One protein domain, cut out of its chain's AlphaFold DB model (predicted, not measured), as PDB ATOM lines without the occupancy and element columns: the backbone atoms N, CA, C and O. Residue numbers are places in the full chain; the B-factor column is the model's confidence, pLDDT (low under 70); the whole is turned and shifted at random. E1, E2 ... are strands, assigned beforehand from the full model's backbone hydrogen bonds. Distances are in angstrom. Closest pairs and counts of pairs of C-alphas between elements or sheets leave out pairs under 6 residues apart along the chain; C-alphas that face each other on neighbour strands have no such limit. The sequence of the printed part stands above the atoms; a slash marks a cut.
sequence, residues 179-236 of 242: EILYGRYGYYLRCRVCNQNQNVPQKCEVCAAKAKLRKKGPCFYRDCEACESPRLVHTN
ATOM      1  N   GLU A 179     138.157 130.458 114.321       89.81
ATOM      2  CA  GLU A 179     138.415 131.890 114.444       89.81
ATOM      3  C   GLU A 179     137.130 132.625 114.835       89.81
ATOM      4  O   GLU A 179     136.036 132.283 114.385       89.81
ATOM      5  N   ILE A 180     137.246 133.648 115.681       89.31
ATOM      6  CA  ILE A 180     136.120 134.510 116.048       89.31
ATOM      7  C   ILE A 180     136.111 135.744 115.144       89.31
ATOM      8  O   ILE A 180     137.032 136.564 115.169       89.31
ATOM      9  N   LEU A 181     135.038 135.911 114.379       88.50
ATOM     10  CA  LEU A 181     134.819 137.029 113.463       88.50
ATOM     11  C   LEU A 181     133.644 137.893 113.932       88.50
ATOM     12  O   LEU A 181     132.860 137.493 114.790       88.50
ATOM     13  N   TYR A 182     133.530 139.104 113.386       88.12
ATOM     14  CA  TYR A 182     132.437 140.035 113.680       88.12
ATOM     15  C   TYR A 182     131.526 140.184 112.459       88.12
ATOM     16  O   TYR A 182     132.010 140.361 111.342       88.12
ATOM     17  N   GLY A 183     130.212 140.116 112.670       84.62
ATOM     18  CA  GLY A 183     129.194 140.317 111.640       84.62
ATOM     19  C   GLY A 183     128.023 141.168 112.134       84.62
ATOM     20  O   GLY A 183     128.066 141.750 113.216       84.62
ATOM     21  N   ARG A 184     126.939 141.212 111.348       79.44
ATOM     22  CA  ARG A 184     125.739 142.032 111.617       79.44
ATOM     23  C   ARG A 184     125.096 141.773 112.989       79.44
ATOM     24  O   ARG A 184     124.547 142.696 113.576       79.44
ATOM     25  N   TYR A 185     125.165 140.537 113.483       80.25
ATOM     26  CA  TYR A 185     124.535 140.103 114.738       80.25
ATOM     27  C   TYR A 185     125.531 139.929 115.898       80.25
ATOM     28  O   TYR A 185     125.185 139.368 116.934       80.25
ATOM     29  N   GLY A 186     126.766 140.420 115.740       84.69
ATOM     30  CA  GLY A 186     127.828 140.305 116.737       84.69
ATOM     31  C   GLY A 186     128.906 139.292 116.359       84.69
ATOM     32  O   GLY A 186     129.161 139.043 115.179       84.69
ATOM     33  N   TYR A 187     129.585 138.756 117.375       89.44
ATOM     34  CA  TYR A 187     130.684 137.811 117.186       89.44
ATOM     35  C   TYR A 187     130.168 136.403 116.883       89.44
ATOM     36  O   TYR A 187     129.323 135.878 117.609       89.44
ATOM     37  N   TYR A 188     130.727 135.782 115.851       89.88
ATOM     38  CA  TYR A 188     130.464 134.395 115.479       89.88
ATOM     39  C   TYR A 188     131.779 133.627 115.359       89.88
ATOM     40  O   TYR A 188     132.838 134.204 115.108       89.88
ATOM     41  N   LEU A 189     131.703 132.323 115.576       89.94
ATOM     42  CA  LEU A 189     132.814 131.396 115.456       89.94
ATOM     43  C   LEU A 189     132.769 130.769 114.065       89.94
ATOM     44  O   LEU A 189     131.744 130.220 113.670       89.94
ATOM     45  N   ARG A 190     133.869 130.841 113.320       89.31
ATOM     46  CA  ARG A 190     134.028 130.185 112.022       89.31
ATOM     47  C   ARG A 190     135.050 129.068 112.148       89.31
ATOM     48  O   ARG A 190     136.168 129.288 112.605       89.31
ATOM     49  N   CYS A 191     134.678 127.863 111.733       89.88
ATOM     50  CA  CYS A 191     135.631 126.763 111.643       89.88
ATOM     51  C   CYS A 191     136.474 126.891 110.372       89.88
ATOM     52  O   CYS A 191     135.921 127.033 109.282       89.88
ATOM     53  N   ARG A 192     137.800 126.780 110.491       86.56
ATOM     54  CA  ARG A 192     138.710 126.863 109.338       86.56
ATOM     55  C   ARG A 192     138.788 125.558 108.538       86.56
ATOM     56  O   ARG A 192     139.229 125.578 107.396       86.56
ATOM     57  N   VAL A 193     138.302 124.450 109.105       86.31
ATOM     58  CA  VAL A 193     138.274 123.128 108.457       86.31
ATOM     59  C   VAL A 193     136.984 122.917 107.665       86.31
ATOM     60  O   VAL A 193     137.030 122.657 106.468       86.31
ATOM     61  N   CYS A 194     135.819 123.049 108.305       87.44
ATOM     62  CA  CYS A 194     134.531 122.782 107.654       87.44
ATOM     63  C   CYS A 194     133.798 124.047 107.175       87.44
ATOM     64  O   CYS A 194     132.689 123.939 106.661       87.44
ATOM     65  N   ASN A 195     134.382 125.240 107.363       85.56
ATOM     66  CA  ASN A 195     133.815 126.545 106.985       85.56
ATOM     67  C   ASN A 195     132.415 126.858 107.552       85.56
ATOM     68  O   ASN A 195     131.768 127.803 107.107       85.56
ATOM     69  N   GLN A 196     131.956 126.106 108.555       86.00
ATOM     70  CA  GLN A 196     130.673 126.353 109.207       86.00
ATOM     71  C   GLN A 196     130.774 127.498 110.216       86.00
ATOM     72  O   GLN A 196     131.752 127.592 110.969       86.00
ATOM     73  N   ASN A 197     129.729 128.326 110.250       89.12
ATOM     74  CA  ASN A 197     129.577 129.428 111.193       89.12
ATOM     75  C   ASN A 197     128.687 128.999 112.360       89.12
ATOM     76  O   ASN A 197     127.617 128.430 112.159       89.12
ATOM     77  N   GLN A 198     129.115 129.306 113.578       86.56
ATOM     78  CA  GLN A 198     128.419 128.985 114.820       86.56
ATOM     79  C   GLN A 198     128.333 130.212 115.717       86.56
ATOM     80  O   GLN A 198     129.156 131.128 115.656       86.56
ATOM     81  N   ASN A 199     127.323 130.232 116.579       85.19
ATOM     82  CA  ASN A 199     127.174 131.299 117.556       85.19
ATOM     83  C   ASN A 199     128.218 131.139 118.663       85.19
ATOM     84  O   ASN A 199     128.371 130.057 119.221       85.19
ATOM     85  N   VAL A 200     128.906 132.227 119.023       85.94
ATOM     86  CA  VAL A 200     129.824 132.194 120.170       85.94
ATOM     87  C   VAL A 200     128.998 132.080 121.456       85.94
ATOM     88  O   VAL A 200     128.182 132.974 121.716       85.94
ATOM     89  N   PRO A 201     129.217 131.056 122.302       80.56
ATOM     90  CA  PRO A 201     128.466 130.902 123.542       80.56
ATOM     91  C   PRO A 201     128.631 132.119 124.466       80.56
ATOM     92  O   PRO A 201     129.740 132.455 124.890       80.56
ATOM     93  N   GLN A 202     127.510 132.764 124.809       80.44
ATOM     94  CA  GLN A 202     127.440 133.922 125.722       80.44
ATOM     95  C   GLN A 202     127.195 133.504 127.185       80.44
ATOM     96  O   GLN A 202     126.575 134.229 127.965       80.44
ATOM     97  N   LYS A 203     127.637 132.297 127.554       82.81
ATOM     98  CA  LYS A 203     127.541 131.755 128.914       82.81
ATOM     99  C   LYS A 203     128.936 131.607 129.506       82.81
ATOM    100  O   LYS A 203     129.884 131.276 128.795       82.81
ATOM    101  N   CYS A 204     129.062 131.873 130.799       80.12
ATOM    102  CA  CYS A 204     130.282 131.610 131.544       80.12
ATOM    103  C   CYS A 204     130.507 130.097 131.662       80.12
ATOM    104  O   CYS A 204     129.600 129.370 132.049       80.12
ATOM    105  N   GLU A 205     131.716 129.624 131.374       74.38
ATOM    106  CA  GLU A 205     132.074 128.202 131.511       74.38
ATOM    107  C   GLU A 205     132.148 127.749 132.977       74.38
ATOM    108  O   GLU A 205     132.079 126.559 133.252       74.38
ATOM    109  N   VAL A 206     132.271 128.695 133.916       76.31
ATOM    110  CA  VAL A 206     132.426 128.406 135.350       76.31
ATOM    111  C   VAL A 206     131.080 128.378 136.070       76.31
ATOM    112  O   VAL A 206     130.810 127.462 136.835       76.31
ATOM    113  N   CYS A 207     130.227 129.377 135.833       80.06
ATOM    114  CA  CYS A 207     128.973 129.549 136.576       80.06
ATOM    115  C   CYS A 207     127.714 129.505 135.697       80.06
ATOM    116  O   CYS A 207     126.621 129.756 136.193       80.06
ATOM    117  N   ALA A 208     127.850 129.252 134.388       79.31
ATOM    118  CA  ALA A 208     126.766 129.241 133.394       79.31
ATOM    119  C   ALA A 208     125.942 130.544 133.267       79.31
ATOM    120  O   ALA A 208     125.040 130.617 132.428       79.31
ATOM    121  N   ALA A 209     126.272 131.591 134.031       82.56
ATOM    122  CA  ALA A 209     125.624 132.892 133.964       82.56
ATOM    123  C   ALA A 209     125.900 133.599 132.629       82.56
ATOM    124  O   ALA A 209     126.837 133.264 131.893       82.56
ATOM    125  N   LYS A 210     125.084 134.611 132.321       82.25
ATOM    126  CA  LYS A 210     125.259 135.452 131.135       82.25
ATOM    127  C   LYS A 210     126.620 136.150 131.200       82.25
ATOM    128  O   LYS A 210     126.976 136.734 132.219       82.25
ATOM    129  N   ALA A 211     127.382 136.073 130.117       84.38
ATOM    130  CA  ALA A 211     128.709 136.661 130.048       84.38
ATOM    131  C   ALA A 211     128.920 137.369 128.711       84.38
ATOM    132  O   ALA A 211     128.432 136.915 127.675       84.38
ATOM    133  N   LYS A 212     129.651 138.485 128.739       86.00
ATOM    134  CA  LYS A 212     129.904 139.330 127.570       86.00
ATOM    135  C   LYS A 212     131.289 139.054 127.001       86.00
ATOM    136  O   LYS A 212     132.263 138.965 127.741       86.00
ATOM    137  N   LEU A 213     131.388 138.947 125.679       86.88
ATOM    138  CA  LEU A 213     132.675 138.807 125.000       86.88
ATOM    139  C   LEU A 213     133.334 140.180 124.777       86.88
ATOM    140  O   LEU A 213     132.709 141.099 124.246       86.88
ATOM    141  N   ARG A 214     134.612 140.307 125.132       85.56
ATOM    142  CA  ARG A 214     135.447 141.496 124.935       85.56
ATOM    143  C   ARG A 214     136.709 141.134 124.159       85.56
ATOM    144  O   ARG A 214     137.461 140.250 124.550       85.56
ATOM    145  N   LYS A 215     136.976 141.850 123.068       87.12
ATOM    146  CA  LYS A 215     138.171 141.666 122.233       87.12
ATOM    147  C   LYS A 215     139.298 142.602 122.682       87.12
ATOM    148  O   LYS A 215     139.061 143.789 122.890       87.12
ATOM    149  N   LYS A 216     140.526 142.092 122.780       83.75
ATOM    150  CA  LYS A 216     141.761 142.873 122.969       83.75
ATOM    151  C   LYS A 216     142.851 142.289 122.065       83.75
ATOM    152  O   LYS A 216     143.510 141.317 122.423       83.75
ATOM    153  N   GLY A 217     143.021 142.873 120.877       85.12
ATOM    154  CA  GLY A 217     143.914 142.335 119.845       85.12
ATOM    155  C   GLY A 217     143.378 141.014 119.265       85.12
ATOM    156  O   GLY A 217     142.189 140.962 118.933       85.12
ATOM    157  N   PRO A 218     144.205 139.959 119.141       84.38
ATOM    158  CA  PRO A 218     143.746 138.628 118.732       84.38
ATOM    159  C   PRO A 218     143.051 137.867 119.872       84.38
ATOM    160  O   PRO A 218     142.398 136.861 119.621       84.38
ATOM    161  N   CYS A 219     143.172 138.340 121.115       85.31
ATOM    162  CA  CYS A 219     142.616 137.692 122.296       85.31
ATOM    163  C   CYS A 219     141.157 138.100 122.537       85.31
ATOM    164  O   CYS A 219     140.809 139.286 122.545       85.31
ATOM    165  N   PHE A 220     140.323 137.113 122.830       87.94
ATOM    166  CA  PHE A 220     138.934 137.267 123.227       87.94
ATOM    167  C   PHE A 220     138.781 136.849 124.682       87.94
ATOM    168  O   PHE A 220     139.156 135.743 125.068       87.94
ATOM    169  N   TYR A 221     138.229 137.752 125.482       87.62
ATOM    170  CA  TYR A 221     137.984 137.592 126.906       87.62
ATOM    171  C   TYR A 221     136.487 137.509 127.161       87.62
ATOM    172  O   TYR A 221     135.695 138.118 126.442       87.62
ATOM    173  N   ARG A 222     136.100 136.784 128.201       87.06
ATOM    174  CA  ARG A 222     134.725 136.701 128.671       87.06
ATOM    175  C   ARG A 222     134.618 137.387 130.025       87.06
ATOM    176  O   ARG A 222     135.289 136.993 130.976       87.06
ATOM    177  N   ASP A 223     133.759 138.396 130.075       84.88
ATOM    178  CA  ASP A 223     133.427 139.164 131.268       84.88
ATOM    179  C   ASP A 223     132.138 138.593 131.851       84.88
ATOM    180  O   ASP A 223     131.064 138.713 131.252       84.88
ATOM    181  N   CYS A 224     132.253 137.912 132.987       82.81
ATOM    182  CA  CYS A 224     131.109 137.397 133.722       82.81
ATOM    183  C   CYS A 224     130.871 138.257 134.962       82.81
ATOM    184  O   CYS A 224     131.767 138.392 135.793       82.81
ATOM    185  N   GLU A 225     129.655 138.783 135.101       79.19
ATOM    186  CA  GLU A 225     129.255 139.609 136.249       79.19
ATOM    187  C   GLU A 225     129.322 138.832 137.573       79.19
ATOM    188  O   GLU A 225     129.641 139.412 138.599       79.19
ATOM    189  N   ALA A 226     129.107 137.513 137.550       78.19
ATOM    190  CA  ALA A 226     129.152 136.668 138.745       78.19
ATOM    191  C   ALA A 226     130.567 136.205 139.145       78.19
ATOM    192  O   ALA A 226     130.763 135.769 140.274       78.19
ATOM    193  N   CYS A 227     131.546 136.239 138.233       73.44
ATOM    194  CA  CYS A 227     132.917 135.772 138.506       73.44
ATOM    195  C   CYS A 227     133.936 136.914 138.624       73.44
ATOM    196  O   CYS A 227     135.117 136.631 138.824       73.44
ATOM    197  N   GLU A 228     133.492 138.163 138.431       69.25
ATOM    198  CA  GLU A 228     134.220 139.441 138.571       69.25
ATOM    199  C   GLU A 228     135.609 139.532 137.907       69.25
ATOM    200  O   GLU A 228     136.332 140.514 138.068       69.25
ATOM    201  N   SER A 229     135.981 138.548 137.092       66.62
ATOM    202  CA  SER A 229     137.303 138.437 136.491       66.62
ATOM    203  C   SER A 229     137.200 138.085 135.006       66.62
ATOM    204  O   SER A 229     136.467 137.171 134.613       66.62
ATOM    205  N   PRO A 230     137.921 138.820 134.146       73.25
ATOM    206  CA  PRO A 230     137.915 138.556 132.723       73.25
ATOM    207  C   PRO A 230     138.773 137.342 132.381       73.25
ATOM    208  O   PRO A 230     139.989 137.365 132.570       73.25
ATOM    209  N   ARG A 231     138.167 136.301 131.808       81.56
ATOM    210  CA  ARG A 231     138.889 135.075 131.437       81.56
ATOM    211  C   ARG A 231     139.162 135.029 129.940       81.56
ATOM    212  O   ARG A 231     138.261 135.293 129.149       81.56
ATOM    213  N   LEU A 232     140.390 134.700 129.543       84.06
ATOM    214  CA  LEU A 232     140.732 134.469 128.137       84.06
ATOM    215  C   LEU A 232     140.010 133.208 127.644       84.06
ATOM    216  O   LEU A 232     140.138 132.156 128.264       84.06
ATOM    217  N   VAL A 233     139.258 133.321 126.547       85.06
ATOM    218  CA  VAL A 233     138.467 132.212 125.981       85.06
ATOM    219  C   VAL A 233     138.935 131.767 124.602       85.06
ATOM    220  O   VAL A 233     138.707 130.630 124.217       85.06
ATOM    221  N   HIS A 234     139.569 132.641 123.822       85.62
ATOM    222  CA  HIS A 234     140.122 132.262 122.526       85.62
ATOM    223  C   HIS A 234     141.151 133.291 122.063       85.62
ATOM    224  O   HIS A 234     141.042 134.472 122.392       85.62
ATOM    225  N   THR A 235     142.130 132.855 121.276       88.62
ATOM    226  CA  THR A 235     143.050 133.752 120.574       88.62
ATOM    227  C   THR A 235     143.006 133.400 119.100       88.62
ATOM    228  O   THR A 235     143.361 132.279 118.741       88.62
ATOM    229  N   ASN A 236     142.562 134.340 118.264       87.88
ATOM    230  CA  ASN A 236     142.535 134.121 116.822       87.88
ATOM    231  C   ASN A 236     143.962 133.927 116.294       87.88
ATOM    232  O   ASN A 236     144.874 134.626 116.757       87.88
TER     233      ASN A 236
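Overview. This is residues 179 to 236 of the 242 residues of an uncharacterized protein of Rhodopirellula baltica SWK14 (UniProt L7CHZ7). Two small lobes follow each other along the longest axis, one the sheet E4 - E5 - E6, the other the sheet E1 - E2 - E3, with few contacts between them. Each is an antiparallel meander, every strand the neighbour of the one before. The 58 printed residues hold six strands, E1 to E6 in chain order, and no named helix: all strand, compact, radius of gyration of the C-alphas 11.7 A, spans 34 by 22 by 21 A.

Along the chain. Find C-alpha 211 at (128.709, 136.661, 130.048); E4 runs to 216, 16.1 A. E5 is residues 219 to 224, 16.2 A, and E6 231 to 235. Find C-alpha 179 at (138.415, 131.890, 114.444), where E1 starts, ending at 183; E2 is 186 to 191, 16.4 A, and E3 197 to 199.

Arrangement. In hairpin E4 and E5, look for N 214 and O 221, 2.8 A; in E5 and E6, N 222 and O 231, 2.8 A. Hairpin E1 and E2 has N 181 and O 188, 2.9 A; E2 and E3, N 189 and O 198, 2.8 A. Between the sheets, the closest C-alphas of E1 and E6, Glu 179 and Thr 235, are 7.9 A apart. E3 and E4 are apart.

Size, cuts and confidence. The farthest C-alphas, Cys 194 and Glu 228, are 35.1 A apart. The printed part has no cut; the link E3 to E4 is long, 11 residues. Residues 228 to 229 are under pLDDT 70.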